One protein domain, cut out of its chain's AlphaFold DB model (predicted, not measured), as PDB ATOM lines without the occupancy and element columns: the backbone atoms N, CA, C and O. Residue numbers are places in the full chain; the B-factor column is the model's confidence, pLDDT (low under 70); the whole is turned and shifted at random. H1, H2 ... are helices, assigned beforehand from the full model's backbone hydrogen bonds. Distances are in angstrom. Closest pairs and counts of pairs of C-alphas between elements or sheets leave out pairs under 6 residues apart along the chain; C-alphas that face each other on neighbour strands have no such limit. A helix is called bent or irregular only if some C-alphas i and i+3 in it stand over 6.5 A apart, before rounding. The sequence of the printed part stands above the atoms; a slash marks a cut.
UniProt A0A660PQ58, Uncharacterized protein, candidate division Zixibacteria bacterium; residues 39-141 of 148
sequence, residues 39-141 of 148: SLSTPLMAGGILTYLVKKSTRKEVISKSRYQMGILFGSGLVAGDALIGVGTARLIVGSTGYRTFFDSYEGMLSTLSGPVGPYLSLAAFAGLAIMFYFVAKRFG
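What this domain is: This is residues 39 to 141 of the 148 residues of an uncharacterized protein of candidate division Zixibacteria bacterium (UniProt A0A660PQ58). What shape do the parts make? Three helices, H2, H3 and H4, frame a loose, open triangle: long H2 is one side, H3 turns off at its far corner, and H4 comes back to touch H2 near its beginning. H1 lies beside the last part of H4, near the corner where H4 meets H2. What is it built of, and how large is it? The printed part has 103 residues with four named helices in the order H1, H2, H3, H4 and no named strand, the class all helix. It is loose, with a radius of gyration of the C-alphas of 18.1 A, and elongated, spanning 56 by 34 by 22 A.

Where its parts are: Where does the first helix run? H1 is residues 39 to 57, 28.2 A long, from C-alpha 39 at (149.595, 136.291, 173.709). It is neither bent nor irregular, but only just: C-alphas 40 and 43 are 6.1 A apart. Which helices follow? H2, residues 61 to 95, is the longest at 51.0 A and begins with C-alpha 61 at (158.376, 138.752, 141.298). H3 is residues 97 to 113, 25.3 A long. H4, residues 118 to 140, is 33.1 A long and ends with C-alpha 140 at (144.412, 136.364, 143.655).

How they stand to each other: What does H1 meet? Its residues 47 to 54 touch H4, the closest C-alphas being those of Val 54 and Tyr 134, 7.2 A apart, at a shallow tilt of 31 degrees, the same way. H1 and H2 are close but not clearly touching, with Lys 55 and Ser 64 the closest C-alphas at 6.3 A; H1 and H3 are apart. How does H2 meet the later helices? H2 and H3 touch only at the corner, at a steep tilt of 54 degrees, with the C-alphas of Ile 93 and Arg 100 closest at 4.9 A. H2 and H4 touch at a steep tilt of 45 degrees, opposite ways, with the C-alphas of Arg 67 and Ala 137 closest at 6.1 A. H3 and H4 meet only through their link. Are the helix backbones complete? In H2 and H4 every O i to N i+4 pair is within hydrogen-bond range; in H1 13 of 15 are, and in H3 9 of 13.

The domain as a whole: How far does it reach? The two C-alphas farthest apart, those of Arg 59 and Thr 97, are 56.4 A apart, and residues 76 to 88 of H2 stand free. Is it continuous? The printed part has no cut, and the three links are tight. Where is confidence low? The mean pLDDT of the printed part is 80.6; residues 58 to 59, 62, 107 to 114 and 139 to 141 are under 70.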
ATOM      1  N   SER A  39     150.859 136.810 174.240       81.50
ATOM      2  CA  SER A  39     149.595 136.291 173.709       81.50
ATOM      3  C   SER A  39     149.132 137.016 172.437       81.50
ATOM      4  O   SER A  39     148.530 136.392 171.572       81.50
ATOM      5  N   LEU A  40     149.448 138.307 172.285       82.50
ATOM      6  CA  LEU A  40     149.121 139.103 171.097       82.50
ATOM      7  C   LEU A  40     150.267 139.127 170.074       82.50
ATOM      8  O   LEU A  40     150.033 139.328 168.883       82.50
ATOM      9  N   SER A  41     151.506 138.871 170.501       83.81
ATOM     10  CA  SER A  41     152.646 138.771 169.585       83.81
ATOM     11  C   SER A  41     152.636 137.478 168.761       83.81
ATOM     12  O   SER A  41     153.144 137.469 167.641       83.81
ATOM     13  N   THR A  42     152.039 136.392 169.265       86.00
ATOM     14  CA  THR A  42     151.946 135.111 168.536       86.00
ATOM     15  C   THR A  42     151.174 135.204 167.209       86.00
ATOM     16  O   THR A  42     151.739 134.785 166.193       86.00
ATOM     17  N   PRO A  43     149.958 135.792 167.125       85.31
ATOM     18  CA  PRO A  43     149.278 135.979 165.842       85.31
ATOM     19  C   PRO A  43     150.026 136.942 164.907       85.31
ATOM     20  O   PRO A  43     150.075 136.695 163.700       85.31
ATOM     21  N   LEU A  44     150.680 137.984 165.441       86.38
ATOM     22  CA  LEU A  44     151.533 138.884 164.650       86.38
ATOM     23  C   LEU A  44     152.711 138.130 164.011       86.38
ATOM     24  O   LEU A  44     152.952 138.235 162.806       86.38
ATOM     25  N   MET A  45     153.411 137.316 164.798       86.94
ATOM     26  CA  MET A  45     154.533 136.498 164.337       86.94
ATOM     27  C   MET A  45     154.087 135.460 163.300       86.94
ATOM     28  O   MET A  45     154.743 135.281 162.272       86.94
ATOM     29  N   ALA A  46     152.939 134.819 163.515       88.56
ATOM     30  CA  ALA A  46     152.354 133.880 162.565       88.56
ATOM     31  C   ALA A  46     151.981 134.541 161.224       88.56
ATOM     32  O   ALA A  46     152.225 133.949 160.172       88.56
ATOM     33  N   GLY A  47     151.475 135.779 161.227       87.06
ATOM     34  CA  GLY A  47     151.265 136.560 160.000       87.06
ATOM     35  C   GLY A  47     152.569 136.828 159.232       87.06
ATOM     36  O   GLY A  47     152.612 136.723 158.000       87.06
ATOM     37  N   GLY A  48     153.667 137.086 159.950       87.62
ATOM     38  CA  GLY A  48     155.012 137.197 159.373       87.62
ATOM     39  C   GLY A  48     155.492 135.892 158.726       87.62
ATOM     40  O   GLY A  48     155.946 135.892 157.578       87.62
ATOM     41  N   ILE A  49     155.315 134.761 159.418       88.88
ATOM     42  CA  ILE A  49     155.627 133.420 158.891       88.88
ATOM     43  C   ILE A  49     154.792 133.124 157.641       88.88
ATOM     44  O   ILE A  49     155.323 132.642 156.638       88.88
ATOM     45  N   LEU A  50     153.500 133.454 157.657       85.81
ATOM     46  CA  LEU A  50     152.620 133.256 156.512       85.81
ATOM     47  C   LEU A  50     153.084 134.060 155.293       85.81
ATOM     48  O   LEU A  50     153.154 133.524 154.186       85.81
ATOM     49  N   THR A  51     153.477 135.317 155.499       83.44
ATOM     50  CA  THR A  51     154.045 136.171 154.444       83.44
ATOM     51  C   THR A  51     155.303 135.545 153.838       83.44
ATOM     52  O   THR A  51     155.460 135.510 152.614       83.44
ATOM     53  N   TYR A  52     156.178 134.984 154.677       85.62
ATOM     54  CA  TYR A  52     157.367 134.262 154.226       85.62
ATOM     55  C   TYR A  52     157.017 133.010 153.402       85.62
ATOM     56  O   TYR A  52     157.581 132.804 152.323       85.62
ATOM     57  N   LEU A  53     156.045 132.205 153.846       83.75
ATOM     58  CA  LEU A  53     155.578 131.015 153.119       83.75
ATOM     59  C   LEU A  53     154.969 131.367 151.752       83.75
ATOM     60  O   LEU A  53     155.268 130.711 150.751       83.75
ATOM     61  N   VAL A  54     154.167 132.432 151.680       79.38
ATOM     62  CA  VAL A  54     153.567 132.919 150.424       79.38
ATOM     63  C   VAL A  54     154.643 133.415 149.453       79.38
ATOM     64  O   VAL A  54     154.585 133.096 148.257       79.38
ATOM     65  N   LYS A  55     155.657 134.135 149.954       78.88
ATOM     66  CA  LYS A  55     156.805 134.591 149.153       78.88
ATOM     67  C   LYS A  55     157.599 133.405 148.604       78.88
ATOM     68  O   LYS A  55     157.877 133.364 147.411       78.88
ATOM     69  N   LYS A  56     157.877 132.392 149.434       79.69
ATOM     70  CA  LYS A  56     158.580 131.163 149.016       79.69
ATOM     71  C   LYS A  56     157.812 130.374 147.948       79.69
ATOM     72  O   LYS A  56     158.425 129.792 147.059       79.69
ATOM     73  N   SER A  57     156.477 130.363 148.003       72.62
ATOM     74  CA  SER A  57     155.639 129.649 147.028       72.62
ATOM     75  C   SER A  57     155.529 130.346 145.660       72.62
ATOM     76  O   SER A  57     155.008 129.740 144.721       72.62
ATOM     77  N   THR A  58     155.963 131.602 145.517       69.62
ATOM     78  CA  THR A  58     155.716 132.411 144.312       69.62
ATOM     79  C   THR A  58     157.030 132.712 143.584       69.62
ATOM     80  O   THR A  58     157.812 133.529 144.045       69.62
ATOM     81  N   ARG A  59     157.277 132.081 142.422       63.62
ATOM     82  CA  ARG A  59     158.534 132.260 141.653       63.62
ATOM     83  C   ARG A  59     158.610 133.533 140.797       63.62
ATOM     84  O   ARG A  59     159.705 133.926 140.419       63.62
ATOM     85  N   LYS A  60     157.479 134.165 140.463       72.62
ATOM     86  CA  LYS A  60     157.439 135.395 139.650       72.62
ATOM     87  C   LYS A  60     157.351 136.628 140.556       72.62
ATOM     88  O   LYS A  60     156.378 136.762 141.300       72.62
ATOM     89  N   GLU A  61     158.314 137.545 140.453       70.31
ATOM     90  CA  GLU A  61     158.376 138.752 141.298       70.31
ATOM     91  C   GLU A  61     157.149 139.661 141.155       70.31
ATOM     92  O   GLU A  61     156.637 140.166 142.154       70.31
ATOM     93  N   VAL A  62     156.628 139.814 139.933       68.81
ATOM     94  CA  VAL A  62     155.450 140.652 139.643       68.81
ATOM     95  C   VAL A  62     154.215 140.151 140.406       68.81
ATOM     96  O   VAL A  62     153.522 140.924 141.068       68.81
ATOM     97  N   ILE A  63     153.998 138.832 140.417       71.00
ATOM     98  CA  ILE A  63     152.890 138.195 141.143       71.00
ATOM     99  C   ILE A  63     153.101 138.316 142.660       71.00
ATOM    100  O   ILE A  63     152.143 138.510 143.408       71.00
ATOM    101  N   SER A  64     154.350 138.246 143.130       75.31
ATOM    102  CA  SER A  64     154.660 138.392 144.554       75.31
ATOM    103  C   SER A  64     154.386 139.804 145.078       75.31
ATOM    104  O   SER A  64     153.863 139.926 146.184       75.31
ATOM    105  N   LYS A  65     154.713 140.859 144.315       77.44
ATOM    106  CA  LYS A  65     154.446 142.252 144.720       77.44
ATOM    107  C   LYS A  65     152.949 142.553 144.773       77.44
ATOM    108  O   LYS A  65     152.481 143.109 145.763       77.44
ATOM    109  N   SER A  66     152.196 142.126 143.758       78.81
ATOM    110  CA  SER A  66     150.738 142.306 143.717       78.81
ATOM    111  C   SER A  66     150.037 141.588 144.879       78.81
ATOM    112  O   SER A  66     149.235 142.194 145.590       78.81
ATOM    113  N   ARG A  67     150.410 140.330 145.165       78.19
ATOM    114  CA  ARG A  67     149.884 139.581 146.323       78.19
ATOM    115  C   ARG A  67     150.211 140.244 147.660       78.19
ATOM    116  O   ARG A  67     149.374 140.229 148.556       78.19
ATOM    117  N   TYR A  68     151.406 140.817 147.796       81.94
ATOM    118  CA  TYR A  68     151.822 141.505 149.016       81.94
ATOM    119  C   TYR A  68     150.990 142.767 149.278       81.94
ATOM    120  O   TYR A  68     150.452 142.923 150.371       81.94
ATOM    121  N   GLN A  69     150.807 143.621 148.265       84.44
ATOM    122  CA  GLN A  69     149.961 144.815 148.386       84.44
ATOM    123  C   GLN A  69     148.508 144.456 148.707       84.44
ATOM    124  O   GLN A  69     147.895 145.076 149.573       84.44
ATOM    125  N   MET A  70     147.976 143.408 148.070       82.94
ATOM    126  CA  MET A  70     146.624 142.930 148.359       82.94
ATOM    127  C   MET A  70     146.498 142.382 149.787       82.94
ATOM    128  O   MET A  70     145.490 142.613 150.450       82.94
ATOM    129  N   GLY A  71     147.534 141.697 150.283       84.56
ATOM    130  CA  GLY A  71     147.609 141.241 151.670       84.56
ATOM    131  C   GLY A  71     147.590 142.397 152.671       84.56
ATOM    132  O   GLY A  71     146.865 142.321 153.661       84.56
ATOM    133  N   ILE A  72     148.317 143.485 152.385       87.19
ATOM    134  CA  ILE A  72     148.275 144.710 153.199       87.19
ATOM    135  C   ILE A  72     146.867 145.309 153.191       87.19
ATOM    136  O   ILE A  72     146.332 145.577 154.263       87.19
ATOM    137  N   LEU A  73     146.250 145.467 152.015       89.19
ATOM    138  CA  LEU A  73     144.917 146.065 151.885       89.19
ATOM    139  C   LEU A  73     143.850 145.260 152.639       89.19
ATOM    140  O   LEU A  73     143.014 145.824 153.347       89.19
ATOM    141  N   PHE A  74     143.905 143.932 152.520       87.62
ATOM    142  CA  PHE A  74     143.004 143.034 153.235       87.62
ATOM    143  C   PHE A  74     143.236 143.095 154.751       87.62
ATOM    144  O   PHE A  74     142.278 143.203 155.515       87.62
ATOM    145  N   GLY A  75     144.500 143.095 155.188       88.38
ATOM    146  CA  GLY A  75     144.867 143.228 156.597       88.38
ATOM    147  C   GLY A  75     144.388 144.543 157.211       88.38
ATOM    148  O   GLY A  75     143.735 144.528 158.252       88.38
ATOM    149  N   SER A  76     144.629 145.680 156.549       90.12
ATOM    150  CA  SER A  76     144.165 146.986 157.031       90.12
ATOM    151  C   SER A  76     142.642 147.095 157.059       90.12
ATOM    152  O   SER A  76     142.098 147.703 157.974       90.12
ATOM    153  N   GLY A  77     141.946 146.480 156.095       93.19
ATOM    154  CA  GLY A  77     140.483 146.422 156.087       93.19
ATOM    155  C   GLY A  77     139.921 145.609 157.254       93.19
ATOM    156  O   GLY A  77     138.945 146.025 157.871       93.19
ATOM    157  N   LEU A  78     140.568 144.491 157.603       90.12
ATOM    158  CA  LEU A  78     140.177 143.661 158.745       90.12
ATOM    159  C   LEU A  78     140.371 144.404 160.078       90.12
ATOM    160  O   LEU A  78     139.471 144.405 160.912       90.12
ATOM    161  N   VAL A  79     141.509 145.088 160.244       90.56
ATOM    162  CA  VAL A  79     141.795 145.921 161.427       90.56
ATOM    163  C   VAL A  79     140.820 147.101 161.525       90.56
ATOM    164  O   VAL A  79     140.310 147.397 162.601       90.56
ATOM    165  N   ALA A  80     140.511 147.760 160.405       94.75
ATOM    166  CA  ALA A  80     139.518 148.831 160.379       94.75
ATOM    167  C   ALA A  80     138.106 148.318 160.716       94.75
ATOM    168  O   ALA A  80     137.359 148.994 161.419       94.75
ATOM    169  N   GLY A  81     137.749 147.119 160.246       94.06
ATOM    170  CA  GLY A  81     136.486 146.461 160.574       94.06
ATOM    171  C   GLY A  81     136.343 146.179 162.069       94.06
ATOM    172  O   GLY A  81     135.309 146.512 162.643       94.06
ATOM    173  N   ASP A  82     137.390 145.644 162.704       92.81
ATOM    174  CA  ASP A  82     137.437 145.424 164.158       92.81
ATOM    175  C   ASP A  82     137.183 146.728 164.935       92.81
ATOM    176  O   ASP A  82     136.282 146.799 165.774       92.81
ATOM    177  N   ALA A  83     137.872 147.810 164.557       94.88
ATOM    178  CA  ALA A  83     137.678 149.123 165.169       94.88
ATOM    179  C   ALA A  83     136.246 149.669 164.981       94.88
ATOM    180  O   ALA A  83     135.654 150.194 165.928       94.88
ATOM    181  N   LEU A  84     135.661 149.533 163.783       96.31
ATOM    182  CA  LEU A  84     134.289 149.984 163.501       96.31
ATOM    183  C   LEU A  84     133.245 149.206 164.309       96.31
ATOM    184  O   LEU A  84     132.320 149.815 164.852       96.31
ATOM    185  N   ILE A  85     133.397 147.883 164.422       95.56
ATOM    186  CA  ILE A  85     132.519 147.050 165.251       95.56
ATOM    187  C   ILE A  85     132.664 147.436 166.722       95.56
ATOM    188  O   ILE A  85     131.648 147.619 167.392       95.56
ATOM    189  N   GLY A  86     133.884 147.649 167.220       91.38
ATOM    190  CA  GLY A  86     134.123 148.086 168.599       91.38
ATOM    191  C   GLY A  86     133.408 149.398 168.938       91.38
ATOM    192  O   GLY A  86     132.667 149.472 169.920       91.38
ATOM    193  N   VAL A  87     133.544 150.416 168.082       94.19
ATOM    194  CA  VAL A  87     132.862 151.713 168.264       94.19
ATOM    195  C   VAL A  87     131.339 151.575 168.152       94.19
ATOM    196  O   VAL A  87     130.605 152.153 168.958       94.19
ATOM    197  N   GLY A  88     130.847 150.798 167.183       93.38
ATOM    198  CA  GLY A  88     129.415 150.540 167.019       93.38
ATOM    199  C   GLY A  88     128.808 149.861 168.247       93.38
ATOM    200  O   GLY A  88     127.775 150.298 168.755       93.38
ATOM    201  N   THR A  89     129.499 148.854 168.777       88.75
ATOM    202  CA  THR A  89     129.082 148.116 169.975       88.75
ATOM    203  C   THR A  89     129.091 149.026 171.202       88.75
ATOM    204  O   THR A  89     128.102 149.075 171.930       88.75
ATOM    205  N   ALA A  90     130.134 149.843 171.385       90.19
ATOM    206  CA  ALA A  90     130.193 150.828 172.466       90.19
ATOM    207  C   ALA A  90     129.006 151.805 172.423       90.19
ATOM    208  O   ALA A  90     128.392 152.097 173.451       90.19
ATOM    209  N   ARG A  91     128.623 152.271 171.227       91.38
ATOM    210  CA  ARG A  91     127.459 153.151 171.062       91.38
ATOM    211  C   ARG A  91     126.145 152.453 171.419       91.38
ATOM    212  O   ARG A  91     125.300 153.073 172.062       91.38
ATOM    213  N   LEU A  92     125.971 151.191 171.028       88.44
ATOM    214  CA  LEU A  92     124.778 150.405 171.359       88.44
ATOM    215  C   LEU A  92     124.663 150.132 172.866       88.44
ATOM    216  O   LEU A  92     123.570 150.252 173.418       88.44
ATOM    217  N   ILE A  93     125.784 149.847 173.539       86.88
ATOM    218  CA  ILE A  93     125.840 149.639 174.996       86.88
ATOM    219  C   ILE A  93     125.432 150.908 175.752       86.88
ATOM    220  O   ILE A  93     124.666 150.840 176.711       86.88
ATOM    221  N   VAL A  94     125.913 152.078 175.320       88.06
ATOM    222  CA  VAL A  94     125.572 153.361 175.960       88.06
ATOM    223  C   VAL A  94     124.123 153.772 175.676       88.06
ATOM    224  O   VAL A  94     123.479 154.375 176.531       88.06
ATOM    225  N   GLY A  95     123.601 153.459 174.488       84.25
ATOM    226  CA  GLY A  95     122.280 153.906 174.039       84.25
ATOM    227  C   GLY A  95     121.088 153.055 174.493       84.25
ATOM    228  O   GLY A  95     119.964 153.546 174.444       84.25
ATOM    229  N   SER A  96     121.290 151.800 174.914       79.88
ATOM    230  CA  SER A  96     120.195 150.887 175.281       79.88
ATOM    231  C   SER A  96     120.507 150.063 176.530       79.88
ATOM    232  O   SER A  96     121.383 149.196 176.522       79.88
ATOM    233  N   THR A  97     119.712 150.257 177.587       74.44
ATOM    234  CA  THR A  97     119.787 149.467 178.830       74.44
ATOM    235  C   THR A  97     119.554 147.972 178.584       74.44
ATOM    236  O   THR A  97     120.173 147.150 179.250       74.44
ATOM    237  N   GLY A  98     118.717 147.608 177.602       79.94
ATOM    238  CA  GLY A  98     118.456 146.206 177.245       79.94
ATOM    239  C   GLY A  98     119.598 145.541 176.469       79.94
ATOM    240  O   GLY A  98     119.842 144.350 176.633       79.94
ATOM    241  N   TYR A  99     120.337 146.304 175.656       77.94
ATOM    242  CA  TYR A  99     121.533 145.781 174.986       77.94
ATOM    243  C   TYR A  99     122.693 145.617 175.969       77.94
ATOM    244  O   TYR A  99     123.456 144.664 175.868       77.94
ATOM    245  N   ARG A 100     122.796 146.509 176.956       77.00
ATOM    246  CA  ARG A 100     123.800 146.419 178.017       77.00
ATOM    247  C   ARG A 100     123.626 145.166 178.879       77.00
ATOM    248  O   ARG A 100     124.588 144.438 179.072       77.00
ATOM    249  N   THR A 101     122.405 144.858 179.322       77.25
ATOM    250  CA  THR A 101     122.140 143.623 180.084       77.25
ATOM    251  C   THR A 101     122.320 142.358 179.248       77.25
ATOM    252  O   THR A 101     122.787 141.350 179.775       77.25
ATOM    253  N   PHE A 102     121.997 142.405 177.949       81.56
ATOM    254  CA  PHE A 102     122.344 141.341 177.006       81.56
ATOM    255  C   PHE A 102     123.868 141.159 176.968       81.56
ATOM    256  O   PHE A 102     124.356 140.088 177.304       81.56
ATOM    257  N   PHE A 103     124.628 142.209 176.651       79.44
ATOM    258  CA  PHE A 103     126.085 142.161 176.521       79.44
ATOM    259  C   PHE A 103     126.778 141.602 177.776       79.44
ATOM    260  O   PHE A 103     127.546 140.646 177.670       79.44
ATOM    261  N   ASP A 104     126.410 142.100 178.959       78.69
ATOM    262  CA  ASP A 104     126.948 141.637 180.246       78.69
ATOM    263  C   ASP A 104     126.620 140.149 180.513       78.69
ATOM    264  O   ASP A 104     127.414 139.423 181.110       78.69
ATOM    265  N   SER A 105     125.469 139.657 180.034       76.25
ATOM    266  CA  SER A 105     125.070 138.246 180.176       76.25
ATOM    267  C   SER A 105     125.855 137.307 179.251       76.25
ATOM    268  O   SER A 105     126.101 136.155 179.609       76.25
ATOM    269  N   TYR A 106     126.262 137.777 178.065       71.19
ATOM    270  CA  TYR A 106     127.012 136.971 177.094       71.19
ATOM    271  C   TYR A 106     128.530 137.027 177.285       71.19
ATOM    272  O   TYR A 106     129.201 136.072 176.890       71.19
ATOM    273  N   GLU A 107     129.082 138.050 177.950       64.94
ATOM    274  CA  GLU A 107     130.488 138.011 178.392       64.94
ATOM    275  C   GLU A 107     130.767 136.775 179.269       64.94
ATOM    276  O   GLU A 107     131.781 136.095 179.095       64.94
ATOM    277  N   GLY A 108     129.818 136.399 180.136       55.88
ATOM    278  CA  GLY A 108     129.887 135.174 180.944       55.88
ATOM    279  C   GLY A 108     129.727 133.865 180.154       55.88
ATOM    280  O   GLY A 108     130.082 132.793 180.645       55.88
ATOM    281  N   MET A 109     129.229 133.918 178.916       57.84
ATOM    282  CA  MET A 109     129.093 132.738 178.053       57.84
ATOM    283  C   MET A 109     130.407 132.411 177.319       57.84
ATOM    284  O   MET A 109     130.724 131.249 177.057       57.84
ATOM    285  N   LEU A 110     131.225 133.432 177.040       57.44
ATOM    286  CA  LEU A 110     132.566 133.255 176.481       57.44
ATOM    287  C   LEU A 110     133.505 132.559 177.483       57.44
ATOM    288  O   LEU A 110     134.333 131.741 177.082       57.44
ATOM    289  N   SER A 111     133.329 132.810 178.785       56.31
ATOM    290  CA  SER A 111     134.096 132.143 179.847       56.31
ATOM    291  C   SER A 111     133.679 130.681 180.084       56.31
ATOM    292  O   SER A 111     134.481 129.865 180.536       56.31
ATOM    293  N   THR A 112     132.452 130.299 179.717       57.66
ATOM    294  CA  THR A 112     132.003 128.892 179.724       57.66
ATOM    295  C   THR A 112     132.498 128.126 178.492       57.66
ATOM    296  O   THR A 112     132.856 126.953 178.601       57.66
ATOM    297  N   LEU A 113     132.630 128.794 177.341       56.38
ATOM    298  CA  LEU A 113     133.370 128.287 176.173       56.38
ATOM    299  C   LEU A 113     134.887 128.194 176.428       56.38
ATOM    300  O   LEU A 113     135.554 127.344 175.836       56.38
ATOM    301  N   SER A 114     135.432 129.008 177.340       56.47
ATOM    302  CA  SER A 114     136.842 128.975 177.753       56.47
ATOM    303  C   SER A 114     137.177 127.901 178.797       56.47
ATOM    304  O   SER A 114     138.235 127.972 179.421       56.47
ATOM    305  N   GLY A 115     136.299 126.912 179.005       71.56
ATOM    306  CA  GLY A 115     136.616 125.699 179.767       71.56
ATOM    307  C   GLY A 115     137.741 124.865 179.115       71.56
ATOM    308  O   GLY A 115     138.510 125.373 178.299       71.56
ATOM    309  N   PRO A 116     137.842 123.550 179.386       76.38
ATOM    310  CA  PRO A 116     138.931 122.702 178.868       76.38
ATOM    311  C   PRO A 116     139.106 122.731 177.336       76.38
ATOM    312  O   PRO A 116     140.191 122.461 176.824       76.38
ATOM    313  N   VAL A 117     138.041 123.062 176.601       79.25
ATOM    314  CA  VAL A 117     138.001 123.119 175.131       79.25
ATOM    315  C   VAL A 117     138.383 124.481 174.541       79.25
ATOM    316  O   VAL A 117     138.702 124.557 173.355       79.25
ATOM    317  N   GLY A 118     138.401 125.548 175.346       80.06
ATOM    318  CA  GLY A 118     138.665 126.919 174.894       80.06
ATOM    319  C   GLY A 118     140.003 127.105 174.164       80.06
ATOM    320  O   GLY A 118     140.029 127.698 173.078       80.06
ATOM    321  N   PRO A 119     141.117 126.558 174.686       82.69
ATOM    322  CA  PRO A 119     142.412 126.628 174.009       82.69
ATOM    323  C   PRO A 119     142.425 125.917 172.647       82.69
ATOM    324  O   PRO A 119     143.020 126.409 171.693       82.69
ATOM    325  N   TYR A 120     141.730 124.785 172.515       86.12
ATOM    326  CA  TYR A 120     141.680 124.038 171.254       86.12
ATOM    327  C   TYR A 120     140.790 124.721 170.216       86.12
ATOM    328  O   TYR A 120     141.136 124.759 169.036       86.12
ATOM    329  N   LEU A 121     139.665 125.298 170.647       85.69
ATOM    330  CA  LEU A 121     138.756 126.022 169.762       85.69
ATOM    331  C   LEU A 121     139.397 127.305 169.221       85.69
ATOM    332  O   LEU A 121     139.316 127.571 168.024       85.69
ATOM    333  N   SER A 122     140.078 128.068 170.081       83.06
ATOM    334  CA  SER A 122     140.829 129.260 169.662       83.06
ATOM    335  C   SER A 122     141.978 128.907 168.717       83.06
ATOM    336  O   SER A 122     142.155 129.580 167.702       83.06
ATOM    337  N   LEU A 123     142.693 127.805 168.968       85.75
ATOM    338  CA  LEU A 123     143.722 127.303 168.057       85.75
ATOM    339  C   LEU A 123     143.141 126.892 166.696       85.75
ATOM    340  O   LEU A 123     143.705 127.240 165.659       85.75
ATOM    341  N   ALA A 124     142.008 126.187 166.679       88.88
ATOM    342  CA  ALA A 124     141.336 125.779 165.448       88.88
ATOM    343  C   ALA A 124     140.823 126.985 164.646       88.88
ATOM    344  O   ALA A 124     141.026 127.047 163.432       88.88
ATOM    345  N   ALA A 125     140.214 127.969 165.315       87.31
ATOM    346  CA  ALA A 125     139.772 129.213 164.690       87.31
ATOM    347  C   ALA A 125     140.955 129.998 164.108       87.31
ATOM    348  O   ALA A 125     140.902 130.439 162.959       87.31
ATOM    349  N   PHE A 126     142.054 130.103 164.860       87.25
ATOM    350  CA  PHE A 126     143.279 130.752 164.407       87.25
ATOM    351  C   PHE A 126     143.886 130.052 163.183       87.25
ATOM    352  O   PHE A 126     144.207 130.702 162.187       87.25
ATOM    353  N   ALA A 127     143.985 128.721 163.217       88.00
ATOM    354  CA  ALA A 127     144.457 127.927 162.088       88.00
ATOM    355  C   ALA A 127     143.548 128.093 160.862       88.00
ATOM    356  O   ALA A 127     144.047 128.297 159.756       88.00
ATOM    357  N   GLY A 128     142.225 128.077 161.047       89.56
ATOM    358  CA  GLY A 128     141.253 128.322 159.982       89.56
ATOM    359  C   GLY A 128     141.437 129.691 159.324       89.56
ATOM    360  O   GLY A 128     141.443 129.792 158.097       89.56
ATOM    361  N   LEU A 129     141.674 130.731 160.124       85.44
ATOM    362  CA  LEU A 129     141.909 132.096 159.650       85.44
ATOM    363  C   LEU A 129     143.246 132.205 158.893       85.44
ATOM    364  O   LEU A 129     143.298 132.761 157.795       85.44
ATOM    365  N   ALA A 130     144.314 131.592 159.409       83.00
ATOM    366  CA  ALA A 130     145.610 131.531 158.730       83.00
ATOM    367  C   ALA A 130     145.529 130.785 157.385       83.00
ATOM    368  O   ALA A 130     146.081 131.235 156.376       83.00
ATOM    369  N   ILE A 131     144.794 129.669 157.346       85.25
ATOM    370  CA  ILE A 131     144.532 128.891 156.130       85.25
ATOM    371  C   ILE A 131     143.713 129.712 155.129       85.25
ATOM    372  O   ILE A 131     144.046 129.744 153.942       85.25
ATOM    373  N   MET A 132     142.679 130.418 155.590       84.19
ATOM    374  CA  MET A 132     141.890 131.317 154.750       84.19
ATOM    375  C   MET A 132     142.785 132.378 154.101       84.19
ATOM    376  O   MET A 132     142.729 132.547 152.884       84.19
ATOM    377  N   PHE A 133     143.655 133.039 154.869       79.62
ATOM    378  CA  PHE A 133     144.605 134.015 154.325       79.62
ATOM    379  C   PHE A 133     145.551 133.394 153.296       79.62
ATOM    380  O   PHE A 133     145.796 133.996 152.249       79.62
ATOM    381  N   TYR A 134     146.052 132.183 153.549       79.31
ATOM    382  CA  TYR A 134     146.892 131.469 152.589       79.31
ATOM    383  C   TYR A 134     146.160 131.211 151.263       79.31
ATOM    384  O   TYR A 134     146.695 131.488 150.185       79.31
ATOM    385  N   PHE A 135     144.920 130.716 151.320       80.25
ATOM    386  CA  PHE A 135     144.118 130.446 150.125       80.25
ATOM    387  C   PHE A 135     143.732 131.719 149.378       80.25
ATOM    388  O   PHE A 135     143.843 131.757 148.151       80.25
ATOM    389  N   VAL A 136     143.336 132.766 150.100       78.12
ATOM    390  CA  VAL A 136     143.061 134.096 149.548       78.12
ATOM    391  C   VAL A 136     144.296 134.608 148.808       78.12
ATOM    392  O   VAL A 136     144.224 134.878 147.608       78.12
ATOM    393  N   ALA A 137     145.464 134.610 149.453       71.50
ATOM    394  CA  ALA A 137     146.715 135.044 148.834       71.50
ATOM    395  C   ALA A 137     147.070 134.232 147.573       71.50
ATOM    396  O   ALA A 137     147.579 134.781 146.591       71.50
ATOM    397  N   LYS A 138     146.775 132.926 147.560       70.94
ATOM    398  CA  LYS A 138     147.044 132.052 146.410       70.94
ATOM    399  C   LYS A 138     146.063 132.280 145.252       70.94
ATOM    400  O   LYS A 138     146.499 132.288 144.098       70.94
ATOM    401  N   ARG A 139     144.777 132.510 145.543       67.56
ATOM    402  CA  ARG A 139     143.699 132.695 144.550       67.56
ATOM    403  C   ARG A 139     143.871 133.973 143.726       67.56
ATOM    404  O   ARG A 139     143.663 133.944 142.517       67.56
ATOM    405  N   PHE A 140     144.325 135.065 144.337       60.97
ATOM    406  CA  PHE A 140     144.412 136.364 143.655       60.97
ATOM    407  C   PHE A 140     145.568 136.499 142.650       60.97
ATOM    408  O   PHE A 140     145.489 137.324 141.749       60.97
ATOM    409  N   GLY A 141     146.615 135.668 142.720       52.91
ATOM    410  CA  GLY A 141     147.697 135.718 141.717       52.91
ATOM    411  C   GLY A 141     147.540 134.771 140.526       52.91
ATOM    412  O   GLY A 141     148.483 134.655 139.752       52.91
TER     413      GLY A 141